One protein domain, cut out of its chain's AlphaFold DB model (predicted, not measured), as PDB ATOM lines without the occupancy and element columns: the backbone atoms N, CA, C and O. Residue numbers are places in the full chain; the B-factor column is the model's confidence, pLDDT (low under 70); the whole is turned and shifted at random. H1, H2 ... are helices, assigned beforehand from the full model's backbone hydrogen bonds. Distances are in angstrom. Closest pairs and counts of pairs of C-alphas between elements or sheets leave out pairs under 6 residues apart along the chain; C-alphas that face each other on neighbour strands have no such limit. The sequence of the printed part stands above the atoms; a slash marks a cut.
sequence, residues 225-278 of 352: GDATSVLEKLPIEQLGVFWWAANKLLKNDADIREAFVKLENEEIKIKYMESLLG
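AT A GLANCE: This is residues 225 to 278 of the 352 residues of an uncharacterized protein of Brassica rapa subsp. pekinensis (UniProt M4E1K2). Two helices, H2 and H3, meet near their ends in a corner, and the short H1 packs on both from one side while H4 covers the other side. The result is a small rounded ball of two helical hairpins, H1 with H2 and H3 with H4. The printed part has 54 residues with four named helices, H1 to H4 in chain order, and no named strand; the class is all helix. It is compact, with a radius of gyration of the C-alphas of 9.7 A and spans of 23 by 23 by 22 A.

HOW THE PARTS SIT: Start at H2, residues 241 to 252. H1, residues 225 to 231, touches it at a shallow tilt of 29 degrees, opposite ways, closest at the C-alphas of Thr 228 and Asn 247, 6.9 A apart. H3, residues 255 to 262, touches H2 only at the corner, where the closest C-alphas, of Leu 250 and Arg 257, are 5.1 A apart. H1 also touches H3, at a steep tilt of 66 degrees, with C-alphas 227 and 261 closest at 5.9 A. H4, residues 266 to 277, only just touches H2, with 3 pairs of C-alphas within 8 A, about perpendicular at 82 degrees; Ala 246 and Met 273 have the closest C-alphas, 6.4 A. H4 only just touches H3 too, with 3 such pairs, at a shallow tilt of 15 degrees, opposite ways; C-alphas 260 and 269 are closest at 6.0 A. H1 and H4 are near each other. In H1, H2, H3 and H4 every O i to N i+4 pair is within hydrogen-bond range.

IN THESE COORDINATES: Find C-alpha 241 at (-43.646, -47.681, -6.311); from there H2 runs 16.9 A to C-alpha 252. H4 runs 16.6 A to C-alpha 277 at (-39.315, -41.088, 1.015). H3 measures 10.5 A, and H1 9.8 A from C-alpha 225 at (-28.606, -39.941, -16.144).

THE WHOLE: The C-alphas farthest apart, of Gly 225 and Gly 278, are 24.0 A apart. The printed part has no cut; the links H2 to H3 and H3 to H4 are tight, and H1 to H2 is short. Mean pLDDT of the printed part is 87.9, and no printed residue is under 70.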
ATOM      1  N   GLY A 225     -28.934 -38.670 -15.489       88.00
ATOM      2  CA  GLY A 225     -28.606 -39.941 -16.144       88.00
ATOM      3  C   GLY A 225     -27.621 -40.791 -15.336       88.00
ATOM      4  O   GLY A 225     -27.852 -41.987 -15.169       88.00
ATOM      5  N   ASP A 226     -26.586 -40.173 -14.760       88.69
ATOM      6  CA  ASP A 226     -25.590 -40.870 -13.931       88.69
ATOM      7  C   ASP A 226     -26.245 -41.497 -12.693       88.69
ATOM      8  O   ASP A 226     -26.008 -42.659 -12.371       88.69
ATOM      9  N   ALA A 227     -27.129 -40.750 -12.027       89.06
ATOM     10  CA  ALA A 227     -27.834 -41.236 -10.845       89.06
ATOM     11  C   ALA A 227     -28.921 -42.269 -11.163       89.06
ATOM     12  O   ALA A 227     -29.086 -43.221 -10.403       89.06
ATOM     13  N   THR A 228     -29.615 -42.139 -12.297       89.69
ATOM     14  CA  THR A 228     -30.538 -43.184 -12.778       89.69
ATOM     15  C   THR A 228     -29.762 -44.482 -13.046       89.69
ATOM     16  O   THR A 228     -30.149 -45.539 -12.558       89.69
ATOM     17  N   SER A 229     -28.576 -44.379 -13.659       90.12
ATOM     18  CA  SER A 229     -27.644 -45.498 -13.902       90.12
ATOM     19  C   SER A 229     -27.030 -46.112 -12.630       90.12
ATOM     20  O   SER A 229     -26.335 -47.130 -12.709       90.12
ATOM     21  N   VAL A 230     -27.222 -45.483 -11.464       89.81
ATOM     22  CA  VAL A 230     -26.909 -46.039 -10.136       89.81
ATOM     23  C   VAL A 230     -28.162 -46.661  -9.516       89.81
ATOM     24  O   VAL A 230     -28.082 -47.776  -9.014       89.81
ATOM     25  N   LEU A 231     -29.322 -45.996  -9.605       88.88
ATOM     26  CA  LEU A 231     -30.612 -46.505  -9.116       88.88
ATOM     27  C   LEU A 231     -31.007 -47.834  -9.783       88.88
ATOM     28  O   LEU A 231     -31.477 -48.740  -9.105       88.88
ATOM     29  N   GLU A 232     -30.782 -47.971 -11.092       89.25
ATOM     30  CA  GLU A 232     -31.067 -49.190 -11.866       89.25
ATOM     31  C   GLU A 232     -30.231 -50.410 -11.445       89.25
ATOM     32  O   GLU A 232     -30.642 -51.542 -11.700       89.25
ATOM     33  N   LYS A 233     -29.077 -50.195 -10.799       89.81
ATOM     34  CA  LYS A 233     -28.168 -51.261 -10.344       89.81
ATOM     35  C   LYS A 233     -28.466 -51.759  -8.933       89.81
ATOM     36  O   LYS A 233     -27.951 -52.805  -8.557       89.81
ATOM     37  N   LEU A 234     -29.260 -51.023  -8.153       88.25
ATOM     38  CA  LEU A 234     -29.577 -51.404  -6.779       88.25
ATOM     39  C   LEU A 234     -30.489 -52.643  -6.739       88.25
ATOM     40  O   LEU A 234     -31.373 -52.770  -7.590       88.25
ATOM     41  N   PRO A 235     -30.352 -53.518  -5.723       86.94
ATOM     42  CA  PRO A 235     -31.243 -54.657  -5.495       86.94
ATOM     43  C   PRO A 235     -32.610 -54.207  -4.935       86.94
ATOM     44  O   PRO A 235     -32.964 -54.483  -3.789       86.94
ATOM     45  N   ILE A 236     -33.376 -53.489  -5.759       86.88
ATOM     46  CA  ILE A 236     -34.735 -52.991  -5.495       86.88
ATOM     47  C   ILE A 236     -35.672 -53.354  -6.654       86.88
ATOM     48  O   ILE A 236     -35.222 -53.648  -7.761       86.88
ATOM     49  N   GLU A 237     -36.986 -53.311  -6.425       85.62
ATOM     50  CA  GLU A 237     -37.977 -53.573  -7.475       85.62
ATOM     51  C   GLU A 237     -37.960 -52.460  -8.540       85.62
ATOM     52  O   GLU A 237     -38.495 -51.365  -8.341       85.62
ATOM     53  N   GLN A 238     -37.330 -52.735  -9.685       83.94
ATOM     54  CA  GLN A 238     -37.309 -51.827 -10.833       83.94
ATOM     55  C   GLN A 238     -38.739 -51.525 -11.306       83.94
ATOM     56  O   GLN A 238     -39.560 -52.427 -11.440       83.94
ATOM     57  N   LEU A 239     -39.029 -50.247 -11.575       84.19
ATOM     58  CA  LEU A 239     -40.371 -49.733 -11.907       84.19
ATOM     59  C   LEU A 239     -41.441 -49.908 -10.803       84.19
ATOM     60  O   LEU A 239     -42.595 -49.542 -11.034       84.19
ATOM     61  N   GLY A 240     -41.079 -50.393  -9.610       84.50
ATOM     62  CA  GLY A 240     -41.956 -50.433  -8.436       84.50
ATOM     63  C   GLY A 240     -42.261 -49.040  -7.866       84.50
ATOM     64  O   GLY A 240     -41.662 -48.033  -8.258       84.50
ATOM     65  N   VAL A 241     -43.189 -48.961  -6.906       84.50
ATOM     66  CA  VAL A 241     -43.646 -47.681  -6.311       84.50
ATOM     67  C   VAL A 241     -42.477 -46.899  -5.695       84.50
ATOM     68  O   VAL A 241     -42.314 -45.709  -5.971       84.50
ATOM     69  N   PHE A 242     -41.621 -47.588  -4.936       87.44
ATOM     70  CA  PHE A 242     -40.396 -47.030  -4.357       87.44
ATOM     71  C   PHE A 242     -39.428 -46.507  -5.431       87.44
ATOM     72  O   PHE A 242     -38.914 -45.395  -5.316       87.44
ATOM     73  N   TRP A 243     -39.225 -47.264  -6.518       91.38
ATOM     74  CA  TRP A 243     -38.337 -46.873  -7.615       91.38
ATOM     75  C   TRP A 243     -38.817 -45.594  -8.308       91.38
ATOM     76  O   TRP A 243     -38.021 -44.682  -8.524       91.38
ATOM     77  N   TRP A 244     -40.118 -45.463  -8.594       91.69
ATOM     78  CA  TRP A 244     -40.671 -44.235  -9.181       91.69
ATOM     79  C   TRP A 244     -40.571 -43.030  -8.243       91.69
ATOM     80  O   TRP A 244     -40.304 -41.917  -8.707       91.69
ATOM     81  N   ALA A 245     -40.748 -43.237  -6.937       87.56
ATOM     82  CA  ALA A 245     -40.593 -42.189  -5.935       87.56
ATOM     83  C   ALA A 245     -39.127 -41.716  -5.830       87.56
ATOM     84  O   ALA A 245     -38.868 -40.515  -5.950       87.56
ATOM     85  N   ALA A 246     -38.169 -42.643  -5.728       88.94
ATOM     86  CA  ALA A 246     -36.733 -42.348  -5.714       88.94
ATOM     87  C   ALA A 246     -36.263 -41.677  -7.017       88.94
ATOM     88  O   ALA A 246     -35.521 -40.695  -6.989       88.94
ATOM     89  N   ASN A 247     -36.741 -42.145  -8.173       91.62
ATOM     90  CA  ASN A 247     -36.392 -41.569  -9.470       91.62
ATOM     91  C   ASN A 247     -36.936 -40.129  -9.614       91.62
ATOM     92  O   ASN A 247     -36.209 -39.210  -9.996       91.62
ATOM     93  N   LYS A 248     -38.185 -39.882  -9.191       91.19
ATOM     94  CA  LYS A 248     -38.767 -38.528  -9.115       91.19
ATOM     95  C   LYS A 248     -37.970 -37.602  -8.185       91.19
ATOM     96  O   LYS A 248     -37.805 -36.429  -8.513       91.19
ATOM     97  N   LEU A 249     -37.463 -38.117  -7.063       89.56
ATOM     98  CA  LEU A 249     -36.609 -37.376  -6.130       89.56
ATOM     99  C   LEU A 249     -35.283 -36.966  -6.802       89.56
ATOM    100  O   LEU A 249     -34.979 -35.778  -6.893       89.56
ATOM    101  N   LEU A 250     -34.562 -37.936  -7.381       91.38
ATOM    102  CA  LEU A 250     -33.289 -37.740  -8.096       91.38
ATOM    103  C   LEU A 250     -33.398 -36.841  -9.339       91.38
ATOM    104  O   LEU A 250     -32.401 -36.248  -9.765       91.38
ATOM    105  N   LYS A 251     -34.591 -36.746  -9.938       90.00
ATOM    106  CA  LYS A 251     -34.893 -35.836 -11.050       90.00
ATOM    107  C   LYS A 251     -34.998 -34.380 -10.612       90.00
ATOM    108  O   LYS A 251     -34.528 -33.498 -11.329       90.00
ATOM    109  N   ASN A 252     -35.656 -34.140  -9.481       89.31
ATOM    110  CA  ASN A 252     -36.021 -32.800  -9.034       89.31
ATOM    111  C   ASN A 252     -34.898 -32.135  -8.232       89.31
ATOM    112  O   ASN A 252     -34.631 -30.952  -8.421       89.31
ATOM    113  N   ASP A 253     -34.244 -32.896  -7.357       86.81
ATOM    114  CA  ASP A 253     -33.226 -32.395  -6.439       86.81
ATOM    115  C   ASP A 253     -31.812 -32.663  -6.985       86.81
ATOM    116  O   ASP A 253     -31.543 -33.715  -7.572       86.81
ATOM    117  N   ALA A 254     -30.902 -31.695  -6.862       86.50
ATOM    118  CA  ALA A 254     -29.522 -31.825  -7.327       86.50
ATOM    119  C   ALA A 254     -28.554 -32.324  -6.248       86.50
ATOM    120  O   ALA A 254     -27.597 -33.026  -6.580       86.50
ATOM    121  N   ASP A 255     -28.829 -32.014  -4.987       86.00
ATOM    122  CA  ASP A 255     -27.918 -32.205  -3.865       86.00
ATOM    123  C   ASP A 255     -28.156 -33.584  -3.231       86.00
ATOM    124  O   ASP A 255     -27.201 -34.323  -2.985       86.00
ATOM    125  N   ILE A 256     -29.423 -34.017  -3.138       88.38
ATOM    126  CA  ILE A 256     -29.805 -35.417  -2.881       88.38
ATOM    127  C   ILE A 256     -29.208 -36.337  -3.952       88.38
ATOM    128  O   ILE A 256     -28.732 -37.431  -3.645       88.38
ATOM    129  N   ARG A 257     -29.197 -35.902  -5.219       91.94
ATOM    130  CA  ARG A 257     -28.612 -36.682  -6.318       91.94
ATOM    131  C   ARG A 257     -27.096 -36.810  -6.188       91.94
ATOM    132  O   ARG A 257     -26.560 -37.903  -6.377       91.94
ATOM    133  N   GLU A 258     -26.412 -35.718  -5.866       87.44
ATOM    134  CA  GLU A 258     -24.968 -35.717  -5.637       87.44
ATOM    135  C   GLU A 258     -24.586 -36.578  -4.419       87.44
ATOM    136  O   GLU A 258     -23.662 -37.388  -4.512       87.44
ATOM    137  N   ALA A 259     -25.338 -36.490  -3.318       86.50
ATOM    138  CA  ALA A 259     -25.164 -37.343  -2.145       86.50
ATOM    139  C   ALA A 259     -25.402 -38.832  -2.464       86.50
ATOM    140  O   ALA A 259     -24.529 -39.662  -2.208       86.50
ATOM    141  N   PHE A 260     -26.533 -39.173  -3.092       90.81
ATOM    142  CA  PHE A 260     -26.892 -40.549  -3.457       90.81
ATOM    143  C   PHE A 260     -25.825 -41.238  -4.315       90.81
ATOM    144  O   PHE A 260     -25.496 -42.404  -4.082       90.81
ATOM    145  N   VAL A 261     -25.256 -40.532  -5.298       88.75
ATOM    146  CA  VAL A 261     -24.202 -41.091  -6.153       88.75
ATOM    147  C   VAL A 261     -22.893 -41.278  -5.378       88.75
ATOM    148  O   VAL A 261     -22.279 -42.331  -5.536       88.75
ATOM    149  N   LYS A 262     -22.518 -40.343  -4.490       87.94
ATOM    150  CA  LYS A 262     -21.294 -40.411  -3.664       87.94
ATOM    151  C   LYS A 262     -21.271 -41.526  -2.611       87.94
ATOM    152  O   LYS A 262     -20.185 -41.939  -2.226       87.94
ATOM    153  N   LEU A 263     -22.422 -42.005  -2.129       87.81
ATOM    154  CA  LEU A 263     -22.473 -43.132  -1.183       87.81
ATOM    155  C   LEU A 263     -21.802 -44.382  -1.783       87.81
ATOM    156  O   LEU A 263     -22.072 -44.728  -2.929       87.81
ATOM    157  N   GLU A 264     -20.969 -45.090  -1.023       80.81
ATOM    158  CA  GLU A 264     -20.195 -46.226  -1.561       80.81
ATOM    159  C   GLU A 264     -20.995 -47.539  -1.607       80.81
ATOM    160  O   GLU A 264     -20.867 -48.316  -2.549       80.81
ATOM    161  N   ASN A 265     -21.844 -47.785  -0.605       87.12
ATOM    162  CA  ASN A 265     -22.534 -49.062  -0.406       87.12
ATOM    163  C   ASN A 265     -24.004 -48.995  -0.861       87.12
ATOM    164  O   ASN A 265     -24.745 -48.091  -0.471       87.12
ATOM    165  N   GLU A 266     -24.434 -49.985  -1.644       87.81
ATOM    166  CA  GLU A 266     -25.800 -50.141  -2.163       87.81
ATOM    167  C   GLU A 266     -26.868 -50.153  -1.060       87.81
ATOM    168  O   GLU A 266     -27.876 -49.461  -1.173       87.81
ATOM    169  N   GLU A 267     -26.628 -50.842   0.054       84.38
ATOM    170  CA  GLU A 267     -27.576 -50.904   1.174       84.38
ATOM    171  C   GLU A 267     -27.720 -49.545   1.886       84.38
ATOM    172  O   GLU A 267     -28.791 -49.211   2.391       84.38
ATOM    173  N   ILE A 268     -26.663 -48.724   1.877       86.75
ATOM    174  CA  ILE A 268     -26.704 -47.351   2.403       86.75
ATOM    175  C   ILE A 268     -27.414 -46.425   1.405       86.75
ATOM    176  O   ILE A 268     -28.222 -45.599   1.823       86.75
ATOM    177  N   LYS A 269     -27.193 -46.596   0.090       89.94
ATOM    178  CA  LYS A 269     -27.943 -45.887  -0.967       89.94
ATOM    179  C   LYS A 269     -29.449 -46.139  -0.866       89.94
ATOM    180  O   LYS A 269     -30.221 -45.193  -1.016       89.94
ATOM    181  N   ILE A 270     -29.864 -47.382  -0.596       88.94
ATOM    182  CA  ILE A 270     -31.282 -47.717  -0.421       88.94
ATOM    183  C   ILE A 270     -31.812 -47.092   0.875       88.94
ATOM    184  O   ILE A 270     -32.752 -46.310   0.796       88.94
ATOM    185  N   LYS A 271     -31.172 -47.311   2.033       86.19
ATOM    186  CA  LYS A 271     -31.613 -46.729   3.321       86.19
ATOM    187  C   LYS A 271     -31.694 -45.201   3.329       86.19
ATOM    188  O   LYS A 271     -32.590 -44.636   3.950       86.19
ATOM    189  N   TYR A 272     -30.794 -44.531   2.612       88.38
ATOM    190  CA  TYR A 272     -30.849 -43.087   2.389       88.38
ATOM    191  C   TYR A 272     -32.124 -42.671   1.633       88.38
ATOM    192  O   TYR A 272     -32.795 -41.725   2.038       88.38
ATOM    193  N   MET A 273     -32.508 -43.413   0.590       90.00
ATOM    194  CA  MET A 273     -33.764 -43.191  -0.136       90.00
ATOM    195  C   MET A 273     -35.000 -43.563   0.697       90.00
ATOM    196  O   MET A 273     -35.958 -42.799   0.711       90.00
ATOM    197  N   GLU A 274     -34.968 -44.667   1.449       88.06
ATOM    198  CA  GLU A 274     -36.042 -45.059   2.379       88.06
ATOM    199  C   GLU A 274     -36.305 -43.937   3.404       88.06
ATOM    200  O   GLU A 274     -37.437 -43.475   3.554       88.06
ATOM    201  N   SER A 275     -35.244 -43.386   4.005       85.75
ATOM    202  CA  SER A 275     -35.335 -42.271   4.958       85.75
ATOM    203  C   SER A 275     -35.811 -40.941   4.354       85.75
ATOM    204  O   SER A 275     -36.314 -40.104   5.103       85.75
ATOM    205  N   LEU A 276     -35.632 -40.708   3.049       87.12
ATOM    206  CA  LEU A 276     -36.086 -39.485   2.368       87.12
ATOM    207  C   LEU A 276     -37.515 -39.595   1.824       87.12
ATOM    208  O   LEU A 276     -38.186 -38.580   1.649       87.12
ATOM    209  N   LEU A 277     -37.978 -40.814   1.545       85.94
ATOM    210  CA  LEU A 277     -39.315 -41.088   1.015       85.94
ATOM    211  C   LEU A 277     -40.333 -41.441   2.111       85.94
ATOM    212  O   LEU A 277     -41.536 -41.353   1.869       85.94
ATOM    213  N   GLY A 278     -39.872 -41.840   3.302       81.00
ATOM    214  CA  GLY A 278     -40.726 -42.297   4.405       81.00
ATOM    215  C   GLY A 278     -41.333 -43.687   4.183       81.00
ATOM    216  O   GLY A 278     -42.196 -44.117   4.949       81.00
TER     217      GLY A 278